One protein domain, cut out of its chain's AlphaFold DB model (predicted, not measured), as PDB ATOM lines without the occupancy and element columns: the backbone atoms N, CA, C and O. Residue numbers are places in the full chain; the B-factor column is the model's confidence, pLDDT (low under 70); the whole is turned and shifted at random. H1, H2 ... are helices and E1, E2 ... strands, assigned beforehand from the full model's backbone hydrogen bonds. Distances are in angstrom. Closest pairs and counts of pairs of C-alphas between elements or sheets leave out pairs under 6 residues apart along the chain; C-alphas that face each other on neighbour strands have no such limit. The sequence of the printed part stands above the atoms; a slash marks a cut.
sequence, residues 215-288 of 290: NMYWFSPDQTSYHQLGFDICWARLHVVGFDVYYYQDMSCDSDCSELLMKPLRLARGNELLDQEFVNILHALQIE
ATOM      1  N   ASN A 215       8.185  96.028  46.828       87.19
ATOM      2  CA  ASN A 215       7.689  96.307  45.483       87.19
ATOM      3  C   ASN A 215       7.852  97.779  45.065       87.19
ATOM      4  O   ASN A 215       7.893  98.055  43.872       87.19
ATOM      5  N   MET A 216       7.952  98.717  46.014       91.50
ATOM      6  CA  MET A 216       8.224 100.126  45.720       91.50
ATOM      7  C   MET A 216       9.684 100.377  45.322       91.50
ATOM      8  O   MET A 216       9.970 101.395  44.697       91.50
ATOM      9  N   TYR A 217      10.604  99.476  45.667       92.06
ATOM     10  CA  TYR A 217      12.030  99.578  45.340       92.06
ATOM     11  C   TYR A 217      12.453  98.618  44.224       92.06
ATOM     12  O   TYR A 217      13.564  98.720  43.710       92.06
ATOM     13  N   TRP A 218      11.574  97.700  43.820       91.25
ATOM     14  CA  TRP A 218      11.868  96.726  42.779       91.25
ATOM     15  C   TRP A 218      11.738  97.334  41.382       91.25
ATOM     16  O   TRP A 218      10.638  97.602  40.896       91.25
ATOM     17  N   PHE A 219      12.869  97.527  40.710       90.19
ATOM     18  CA  PHE A 219      12.920  98.016  39.341       90.19
ATOM     19  C   PHE A 219      12.979  96.853  38.345       90.19
ATOM     20  O   PHE A 219      13.776  95.928  38.502       90.19
ATOM     21  N   SER A 220      12.166  96.924  37.287       87.12
ATOM     22  CA  SER A 220      12.190  95.975  36.170       87.12
ATOM     23  C   SER A 220      12.197  96.723  34.828       87.12
ATOM     24  O   SER A 220      11.323  97.571  34.618       87.12
ATOM     25  N   PRO A 221      13.153  96.431  33.920       70.81
ATOM     26  CA  PRO A 221      13.251  97.093  32.615       70.81
ATOM     27  C   PRO A 221      12.054  96.816  31.692       70.81
ATOM     28  O   PRO A 221      11.587  97.717  30.997       70.81
ATOM     29  N   ASP A 222      11.526  95.589  31.723       66.31
ATOM     30  CA  ASP A 222      10.458  95.122  30.838       66.31
ATOM     31  C   ASP A 222       9.166  94.938  31.641       66.31
ATOM     32  O   ASP A 222       8.860  93.848  32.121       66.31
ATOM     33  N   GLN A 223       8.345  95.985  31.761       58.25
ATOM     34  CA  GLN A 223       7.046  95.927  32.463       58.25
ATOM     35  C   GLN A 223       6.009  94.961  31.822       58.25
ATOM     36  O   GLN A 223       4.826  95.013  32.152       58.25
ATOM     37  N   THR A 224       6.410  94.096  30.880       49.59
ATOM     38  CA  THR A 224       5.526  93.275  30.034       49.59
ATOM     39  C   THR A 224       5.531  91.776  30.343       49.59
ATOM     40  O   THR A 224       4.715  91.052  29.773       49.59
ATOM     41  N   SER A 225       6.350  91.274  31.275       45.75
ATOM     42  CA  SER A 225       6.226  89.878  31.719       45.75
ATOM     43  C   SER A 225       6.548  89.700  33.204       45.75
ATOM     44  O   SER A 225       7.566  90.166  33.699       45.75
ATOM     45  N   TYR A 226       5.666  88.998  33.922       47.06
ATOM     46  CA  TYR A 226       5.751  88.691  35.358       47.06
ATOM     47  C   TYR A 226       6.884  87.696  35.720       47.06
ATOM     48  O   TYR A 226       6.778  86.952  36.694       47.06
ATOM     49  N   HIS A 227       7.978  87.665  34.953       48.31
ATOM     50  CA  HIS A 227       9.109  86.768  35.173       48.31
ATOM     51  C   HIS A 227      10.423  87.537  35.419       48.31
ATOM     52  O   HIS A 227      11.153  87.893  34.503       48.31
ATOM     53  N   GLN A 228      10.713  87.728  36.712       58.34
ATOM     54  CA  GLN A 228      12.016  87.577  37.395       58.34
ATOM     55  C   GLN A 228      13.257  88.404  36.994       58.34
ATOM     56  O   GLN A 228      14.263  88.284  37.689       58.34
ATOM     57  N   LEU A 229      13.240  89.267  35.975       73.12
ATOM     58  CA  LEU A 229      14.395  90.127  35.662       73.12
ATOM     59  C   LEU A 229      14.180  91.549  36.204       73.12
ATOM     60  O   LEU A 229      13.476  92.378  35.624       73.12
ATOM     61  N   GLY A 230      14.773  91.813  37.363       84.19
ATOM     62  CA  GLY A 230      14.751  93.106  38.035       84.19
ATOM     63  C   GLY A 230      15.768  93.150  39.168       84.19
ATOM     64  O   GLY A 230      16.469  92.169  39.418       84.19
ATOM     65  N   PHE A 231      15.861  94.294  39.831       88.25
ATOM     66  CA  PHE A 231      16.725  94.472  40.991       88.25
ATOM     67  C   PHE A 231      16.143  95.502  41.953       88.25
ATOM     68  O   PHE A 231      15.343  96.360  41.575       88.25
ATOM     69  N   ASP A 232      16.573  95.423  43.207       90.75
ATOM     70  CA  ASP A 232      16.269  96.429  44.214       90.75
ATOM     71  C   ASP A 232      17.136  97.681  44.001       90.75
ATOM     72  O   ASP A 232      18.369  97.606  43.928       90.75
ATOM     73  N   ILE A 233      16.500  98.847  43.878       92.81
ATOM     74  CA  ILE A 233      17.213 100.096  43.581       92.81
ATOM     75  C   ILE A 233      18.067 100.597  44.746       92.81
ATOM     76  O   ILE A 233      19.050 101.298  44.505       92.81
ATOM     77  N   CYS A 234      17.736 100.252  45.991       92.81
ATOM     78  CA  CYS A 234      18.525 100.643  47.155       92.81
ATOM     79  C   CYS A 234      19.855  99.882  47.165       92.81
ATOM     80  O   CYS A 234      20.912 100.484  47.362       92.81
ATOM     81  N   TRP A 235      19.814  98.582  46.854       91.31
ATOM     82  CA  TRP A 235      21.012  97.756  46.668       91.31
ATOM     83  C   TRP A 235      21.873  98.272  45.520       91.31
ATOM     84  O   TRP A 235      23.073  98.479  45.687       91.31
ATOM     85  N   ALA A 236      21.255  98.522  44.362       91.75
ATOM     86  CA  ALA A 236      21.973  99.011  43.189       91.75
ATOM     87  C   ALA A 236      22.690 100.340  43.466       91.75
ATOM     88  O   ALA A 236      23.811 100.537  43.008       91.75
ATOM     89  N   ARG A 237      22.078 101.236  44.249       92.69
ATOM     90  CA  ARG A 237      22.690 102.515  44.631       92.69
ATOM     91  C   ARG A 237      23.926 102.342  45.496       92.69
ATOM     92  O   ARG A 237      24.948 102.927  45.157       92.69
ATOM     93  N   LEU A 238      23.849 101.521  46.545       92.44
ATOM     94  CA  LEU A 238      25.009 101.205  47.386       92.44
ATOM     95  C   LEU A 238      26.135 100.571  46.560       92.44
ATOM     96  O   LEU A 238      27.289 100.980  46.665       92.44
ATOM     97  N   HIS A 239      25.788  99.654  45.660       92.00
ATOM     98  CA  HIS A 239      26.764  99.012  44.787       92.00
ATOM     99  C   HIS A 239      27.450 100.002  43.833       92.00
ATOM    100  O   HIS A 239      28.673  99.986  43.698       92.00
ATOM    101  N   VAL A 240      26.692 100.913  43.210       90.12
ATOM    102  CA  VAL A 240      27.235 101.948  42.308       90.12
ATOM    103  C   VAL A 240      28.230 102.867  43.019       90.12
ATOM    104  O   VAL A 240      29.175 103.341  42.389       90.12
ATOM    105  N   VAL A 241      28.060 103.092  44.322       88.56
ATOM    106  CA  VAL A 241      28.959 103.944  45.117       88.56
ATOM    107  C   VAL A 241      30.106 103.145  45.758       88.56
ATOM    108  O   VAL A 241      30.961 103.703  46.445       88.56
ATOM    109  N   GLY A 242      30.183 101.843  45.458       91.31
ATOM    110  CA  GLY A 242      31.289 100.958  45.812       91.31
ATOM    111  C   GLY A 242      31.093 100.160  47.099       91.31
ATOM    112  O   GLY A 242      32.088  99.669  47.636       91.31
ATOM    113  N   PHE A 243      29.858 100.041  47.593       92.75
ATOM    114  CA  PHE A 243      29.531  99.237  48.767       92.75
ATOM    115  C   PHE A 243      28.851  97.917  48.412       92.75
ATOM    116  O   PHE A 243      27.877  97.878  47.661       92.75
ATOM    117  N   ASP A 244      29.307  96.847  49.053       91.25
ATOM    118  CA  ASP A 244      28.624  95.558  49.085       91.25
ATOM    119  C   ASP A 244      27.835  95.419  50.394       91.25
ATOM    120  O   ASP A 244      28.279  95.861  51.456       91.25
ATOM    121  N   VAL A 245      26.649  94.810  50.327       90.56
ATOM    122  CA  VAL A 245      25.710  94.710  51.456       90.56
ATOM    123  C   VAL A 245      25.775  93.322  52.091       90.56
ATOM    124  O   VAL A 245      25.597  92.312  51.413       90.56
ATOM    125  N   TYR A 246      25.967  93.270  53.411       88.38
ATOM    126  CA  TYR A 246      26.051  92.034  54.189       88.38
ATOM    127  C   TYR A 246      25.015  92.013  55.314       88.38
ATOM    128  O   TYR A 246      25.036  92.851  56.213       88.38
ATOM    129  N   TYR A 247      24.141  91.009  55.302       84.81
ATOM    130  CA  TYR A 247      23.169  90.753  56.368       84.81
ATOM    131  C   TYR A 247      23.706  89.710  57.357       84.81
ATOM    132  O   TYR A 247      24.396  88.769  56.957       84.81
ATOM    133  N   TYR A 248      23.367  89.839  58.643       73.56
ATOM    134  CA  TYR A 248      23.691  88.814  59.642       73.56
ATOM    135  C   TYR A 248      22.912  87.511  59.354       73.56
ATOM    136  O   TYR A 248      21.712  87.539  59.086       73.56
ATOM    137  N   GLN A 249      23.613  86.372  59.365       61.72
ATOM    138  CA  GLN A 249      23.121  85.053  58.934       61.72
ATOM    139  C   GLN A 249      21.875  84.563  59.695       61.72
ATOM    140  O   GLN A 249      21.935  84.361  60.903       61.72
ATOM    141  N   ASP A 250      20.810  84.256  58.949       45.78
ATOM    142  CA  ASP A 250      20.275  82.889  58.818       45.78
ATOM    143  C   ASP A 250      19.504  82.823  57.484       45.78
ATOM    144  O   ASP A 250      18.330  83.178  57.390       45.78
ATOM    145  N   MET A 251      20.216  82.519  56.396       50.56
ATOM    146  CA  MET A 251      19.658  82.522  55.040       50.56
ATOM    147  C   MET A 251      19.341  81.087  54.631       50.56
ATOM    148  O   MET A 251      20.219  80.357  54.168       50.56
ATOM    149  N   SER A 252      18.072  80.691  54.721       44.59
ATOM    150  CA  SER A 252      17.573  79.788  53.687       44.59
ATOM    151  C   SER A 252      17.648  80.557  52.364       44.59
ATOM    152  O   SER A 252      17.369  81.759  52.320       44.59
ATOM    153  N   CYS A 253      18.014  79.886  51.274       42.69
ATOM    154  CA  CYS A 253      18.039  80.455  49.919       42.69
ATOM    155  C   CYS A 253      16.653  80.905  49.395       42.69
ATOM    156  O   CYS A 253      16.506  81.149  48.203       42.69
ATOM    157  N   ASP A 254      15.661  80.972  50.285       44.62
ATOM    158  CA  ASP A 254      14.231  81.170  50.065       44.62
ATOM    159  C   ASP A 254      13.684  82.383  50.845       44.62
ATOM    160  O   ASP A 254      12.476  82.607  50.877       44.62
ATOM    161  N   SER A 255      14.547  83.161  51.514       50.12
ATOM    162  CA  SER A 255      14.112  84.375  52.215       50.12
ATOM    163  C   SER A 255      13.632  85.406  51.191       50.12
ATOM    164  O   SER A 255      14.418  85.852  50.355       50.12
ATOM    165  N   ASP A 256      12.353  85.779  51.253       57.88
ATOM    166  CA  ASP A 256      11.771  86.811  50.394       57.88
ATOM    167  C   ASP A 256      12.595  88.108  50.526       57.88
ATOM    168  O   ASP A 256      12.855  88.581  51.639       57.88
ATOM    169  N   CYS A 257      13.027  88.689  49.398       59.72
ATOM    170  CA  CYS A 257      13.802  89.936  49.359       59.72
ATOM    171  C   CYS A 257      13.120  91.063  50.153       59.72
ATOM    172  O   CYS A 257      13.787  91.987  50.621       59.72
ATOM    173  N   SER A 258      11.798  90.969  50.334       62.09
ATOM    174  CA  SER A 258      11.002  91.881  51.152       62.09
ATOM    175  C   SER A 258      11.434  91.955  52.619       62.09
ATOM    176  O   SER A 258      11.483  93.050  53.183       62.09
ATOM    177  N   GLU A 259      11.829  90.837  53.230       69.12
ATOM    178  CA  GLU A 259      12.252  90.809  54.632       69.12
ATOM    179  C   GLU A 259      13.656  91.385  54.829       69.12
ATOM    180  O   GLU A 259      13.971  91.893  55.905       69.12
ATOM    181  N   LEU A 260      14.509  91.317  53.803       76.38
ATOM    182  CA  LEU A 260      15.899  91.768  53.889       76.38
ATOM    183  C   LEU A 260      16.007  93.281  54.010       76.38
ATOM    184  O   LEU A 260      16.880  93.773  54.719       76.38
ATOM    185  N   LEU A 261      15.102  94.034  53.384       77.31
ATOM    186  CA  LEU A 261      15.136  95.493  53.457       77.31
ATOM    187  C   LEU A 261      15.033  95.999  54.893       77.31
ATOM    188  O   LEU A 261      15.633  97.022  55.190       77.31
ATOM    189  N   MET A 262      14.335  95.279  55.772       82.25
ATOM    190  CA  MET A 262      14.120  95.655  57.173       82.25
ATOM    191  C   MET A 262      15.198  95.134  58.130       82.25
ATOM    192  O   MET A 262      15.188  95.511  59.302       82.25
ATOM    193  N   LYS A 263      16.089  94.244  57.676       87.38
ATOM    194  CA  LYS A 263      17.077  93.595  58.545       87.38
ATOM    195  C   LYS A 263      18.305  94.488  58.756       87.38
ATOM    196  O   LYS A 263      18.731  95.162  57.813       87.38
ATOM    197  N   PRO A 264      18.918  94.435  59.952       91.00
ATOM    198  CA  PRO A 264      20.219  95.037  60.178       91.00
ATOM    199  C   PRO A 264      21.264  94.503  59.199       91.00
ATOM    200  O   PRO A 264      21.262  93.317  58.848       91.00
ATOM    201  N   LEU A 265      22.152  95.389  58.763       92.56
ATOM    202  CA  LEU A 265      23.181  95.080  57.783       92.56
ATOM    203  C   LEU A 265      24.482  95.823  58.068       92.56
ATOM    204  O   LEU A 265      24.513  96.825  58.782       92.56
ATOM    205  N   ARG A 266      25.557  95.338  57.457       93.75
ATOM    206  CA  ARG A 266      26.850  96.014  57.364       93.75
ATOM    207  C   ARG A 266      27.210  96.223  55.906       93.75
ATOM    208  O   ARG A 266      26.741  95.496  55.029       93.75
ATOM    209  N   LEU A 267      28.057  97.209  55.667       93.88
ATOM    210  CA  LEU A 267      28.608  97.476  54.349       93.88
ATOM    211  C   LEU A 267      30.054  97.004  54.291       93.88
ATOM    212  O   LEU A 267      30.761  97.037  55.297       93.88
ATOM    213  N   ALA A 268      30.501  96.591  53.114       92.25
ATOM    214  CA  ALA A 268      31.908  96.364  52.826       92.25
ATOM    215  C   ALA A 268      32.346  97.219  51.640       92.25
ATOM    216  O   ALA A 268      31.539  97.534  50.768       92.25
ATOM    217  N   ARG A 269      33.631  97.568  51.592       92.12
ATOM    218  CA  ARG A 269      34.247  98.255  50.456       92.12
ATOM    219  C   ARG A 269      35.490  97.486  50.028       92.12
ATOM    220  O   ARG A 269      36.493  97.442  50.740       92.12
ATOM    221  N   GLY A 270      35.427  96.848  48.862       88.31
ATOM    222  CA  GLY A 270      36.459  95.898  48.449       88.31
ATOM    223  C   GLY A 270      36.506  94.697  49.400       88.31
ATOM    224  O   GLY A 270      35.512  94.003  49.564       88.31
ATOM    225  N   ASN A 271      37.651  94.454  50.043       87.06
ATOM    226  CA  ASN A 271      37.824  93.319  50.964       87.06
ATOM    227  C   ASN A 271      37.635  93.689  52.448       87.06
ATOM    228  O   ASN A 271      37.866  92.848  53.316       87.06
ATOM    229  N   GLU A 272      37.279  94.939  52.750       91.44
ATOM    230  CA  GLU A 272      37.137  95.445  54.116       91.44
ATOM    231  C   GLU A 272      35.659  95.562  54.495       91.44
ATOM    232  O   GLU A 272      34.901  96.278  53.840       91.44
ATOM    233  N   LEU A 273      35.255  94.857  55.553       91.50
ATOM    234  CA  LEU A 273      33.927  94.979  56.153       91.50
ATOM    235  C   LEU A 273      33.940  96.132  57.158       91.50
ATOM    236  O   LEU A 273      34.770  96.137  58.064       91.50
ATOM    237  N   LEU A 274      33.012  97.077  57.023       90.81
ATOM    238  CA  LEU A 274      32.895  98.197  57.948       90.81
ATOM    239  C   LEU A 274      32.339  97.730  59.299       90.81
ATOM    240  O   LEU A 274      31.417  96.913  59.370       90.81
ATOM    241  N   ASP A 275      32.876  98.296  60.381       89.12
ATOM    242  CA  ASP A 275      32.443  97.987  61.750       89.12
ATOM    243  C   ASP A 275      31.037  98.518  62.063       89.12
ATOM    244  O   ASP A 275      30.352  97.998  62.947       89.12
ATOM    245  N   GLN A 276      30.601  99.554  61.341       91.62
ATOM    246  CA  GLN A 276      29.305 100.181  61.543       91.62
ATOM    247  C   GLN A 276      28.166  99.269  61.076       91.62
ATOM    248  O   GLN A 276      28.118  98.814  59.933       91.62
ATOM    249  N   GLU A 277      27.214  99.048  61.976       92.50
ATOM    250  CA  GLU A 277      25.966  98.355  61.689       92.50
ATOM    251  C   GLU A 277      24.845  99.365  61.431       92.50
ATOM    252  O   GLU A 277      24.673 100.345  62.159       92.50
ATOM    253  N   PHE A 278      24.059  99.105  60.394       93.19
ATOM    254  CA  PHE A 278      22.901  99.898  60.020       93.19
ATOM    255  C   PHE A 278      21.635  99.112  60.323       93.19
ATOM    256  O   PHE A 278      21.565  97.921  60.043       93.19
ATOM    257  N   VAL A 279      20.604  99.780  60.843       92.06
ATOM    258  CA  VAL A 279      19.338  99.111  61.181       92.06
ATOM    259  C   VAL A 279      18.587  98.557  59.971       92.06
ATOM    260  O   VAL A 279      17.779  97.651  60.129       92.06
ATOM    261  N   ASN A 280      18.832  99.116  58.784       92.06
ATOM    262  CA  ASN A 280      18.304  98.670  57.502       92.06
ATOM    263  C   ASN A 280      19.031  99.386  56.353       92.06
ATOM    264  O   ASN A 280      19.892 100.242  56.571       92.06
ATOM    265  N   ILE A 281      18.652  99.058  55.119       91.62
ATOM    266  CA  ILE A 281      19.299  99.608  53.928       91.62
ATOM    267  C   ILE A 281      19.034 101.093  53.681       91.62
ATOM    268  O   ILE A 281      19.922 101.787  53.193       91.62
ATOM    269  N   LEU A 282      17.861 101.613  54.055       92.62
ATOM    270  CA  LEU A 282      17.626 103.054  53.958       92.62
ATOM    271  C   LEU A 282      18.523 103.815  54.932       92.62
ATOM    272  O   LEU A 282      19.058 104.860  54.579       92.62
ATOM    273  N   HIS A 283      18.740 103.274  56.133       93.50
ATOM    274  CA  HIS A 283      19.662 103.869  57.096       93.50
ATOM    275  C   HIS A 283      21.094 103.891  56.555       93.50
ATOM    276  O   HIS A 283      21.777 104.897  56.701       93.50
ATOM    277  N   ALA A 284      21.523 102.824  55.875       93.62
ATOM    278  CA  ALA A 284      22.810 102.796  55.187       93.62
ATOM    279  C   ALA A 284      22.913 103.888  54.110       93.62
ATOM    280  O   ALA A 284      23.852 104.676  54.137       93.62
ATOM    281  N   LEU A 285      21.912 104.001  53.231       93.31
ATOM    282  CA  LEU A 285      21.871 105.031  52.186       93.31
ATOM    283  C   LEU A 285      21.885 106.461  52.743       93.31
ATOM    284  O   LEU A 285      22.518 107.335  52.166       93.31
ATOM    285  N   GLN A 286      21.178 106.722  53.844       92.62
ATOM    286  CA  GLN A 286      21.088 108.064  54.427       92.62
ATOM    287  C   GLN A 286      22.345 108.482  55.209       92.62
ATOM    288  O   GLN A 286      22.556 109.675  55.424       92.62
ATOM    289  N   ILE A 287      23.167 107.533  55.661       89.88
ATOM    290  CA  ILE A 287      24.390 107.828  56.420       89.88
ATOM    291  C   ILE A 287      25.617 107.852  55.513       89.88
ATOM    292  O   ILE A 287      26.434 108.770  55.622       89.88
ATOM    293  N   GLU A 288      25.735 106.883  54.610       82.38
ATOM    294  CA  GLU A 288      26.830 106.844  53.651       82.38
ATOM    295  C   GLU A 288      26.583 107.884  52.561       82.38
ATOM    296  O   GLU A 288      25.820 107.682  51.617       82.38
TER     297      GLU A 288
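Overview. This is residues 215 to 288 of the 290 residues of the protein "Procollagen-proline 3-dioxygenase" of Fagus sylvatica (UniProt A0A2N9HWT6). A small three-stranded sheet has helix H3 slantwise over it, helix H1 grazing it and crossing H3 steeply, and a looped arm, residues 215 to 232, that reaches away from the sheet and makes much of the length. A second loop, from E1 round to the short helix H2, sticks out at residues 249 to 256. The 74 printed residues hold three named helices and three named strands in the order H1 E1 H2 E2 E3 H3; the sheet's order is E1 E2 E3, antiparallel. The class is mixed, helices and strands, with 35 residues, under half, in named elements. The whole is elongated, 42 by 27 by 21 A, and only just compact, close to loose, with a radius of gyration of the C-alphas of 13.2 A.

Along the chain. Strand E1 is residues 244 to 247, E2 residues 265 to 269, 13.6 A long, and E3 residues 272 to 278, 16.0 A. Helix H1, residues 233 to 240, measures 10.3 A and begins at C-alpha 233 (17.213, 100.096, 43.581). H2 is residues 257 to 260. H3, residues 281 to 287, measures 10.0 A and ends at C-alpha 287 (24.390, 107.828, 56.420).

Arrangement. Inner strand E2 pairs with E1 through N 246 and O 266, 2.9 A, and forms a hairpin with E3, with N 274 and O 267 at 2.8 A. H3 is on the sheet at a height of 9.3 A, over E2 and, only just, E3, with 3 C-alphas. H1 only grazes the sheet. H1 and H3 touch at Leu 238 and Leu 285, their closest C-alphas, 6.9 A apart, at a steep tilt of 53 degrees. H2 is not on the sheet and is apart from H1 and H3. In H1 and H3 every O i to N i+4 pair is within hydrogen-bond range; H2 is too short for one.

Size, cuts and confidence. The C-alphas farthest apart, Thr 224 and Asp 275, are 41.9 A apart. The printed part has no cut, and no link is long. pLDDT is under 70 at residues 222 to 228 and 249 to 259.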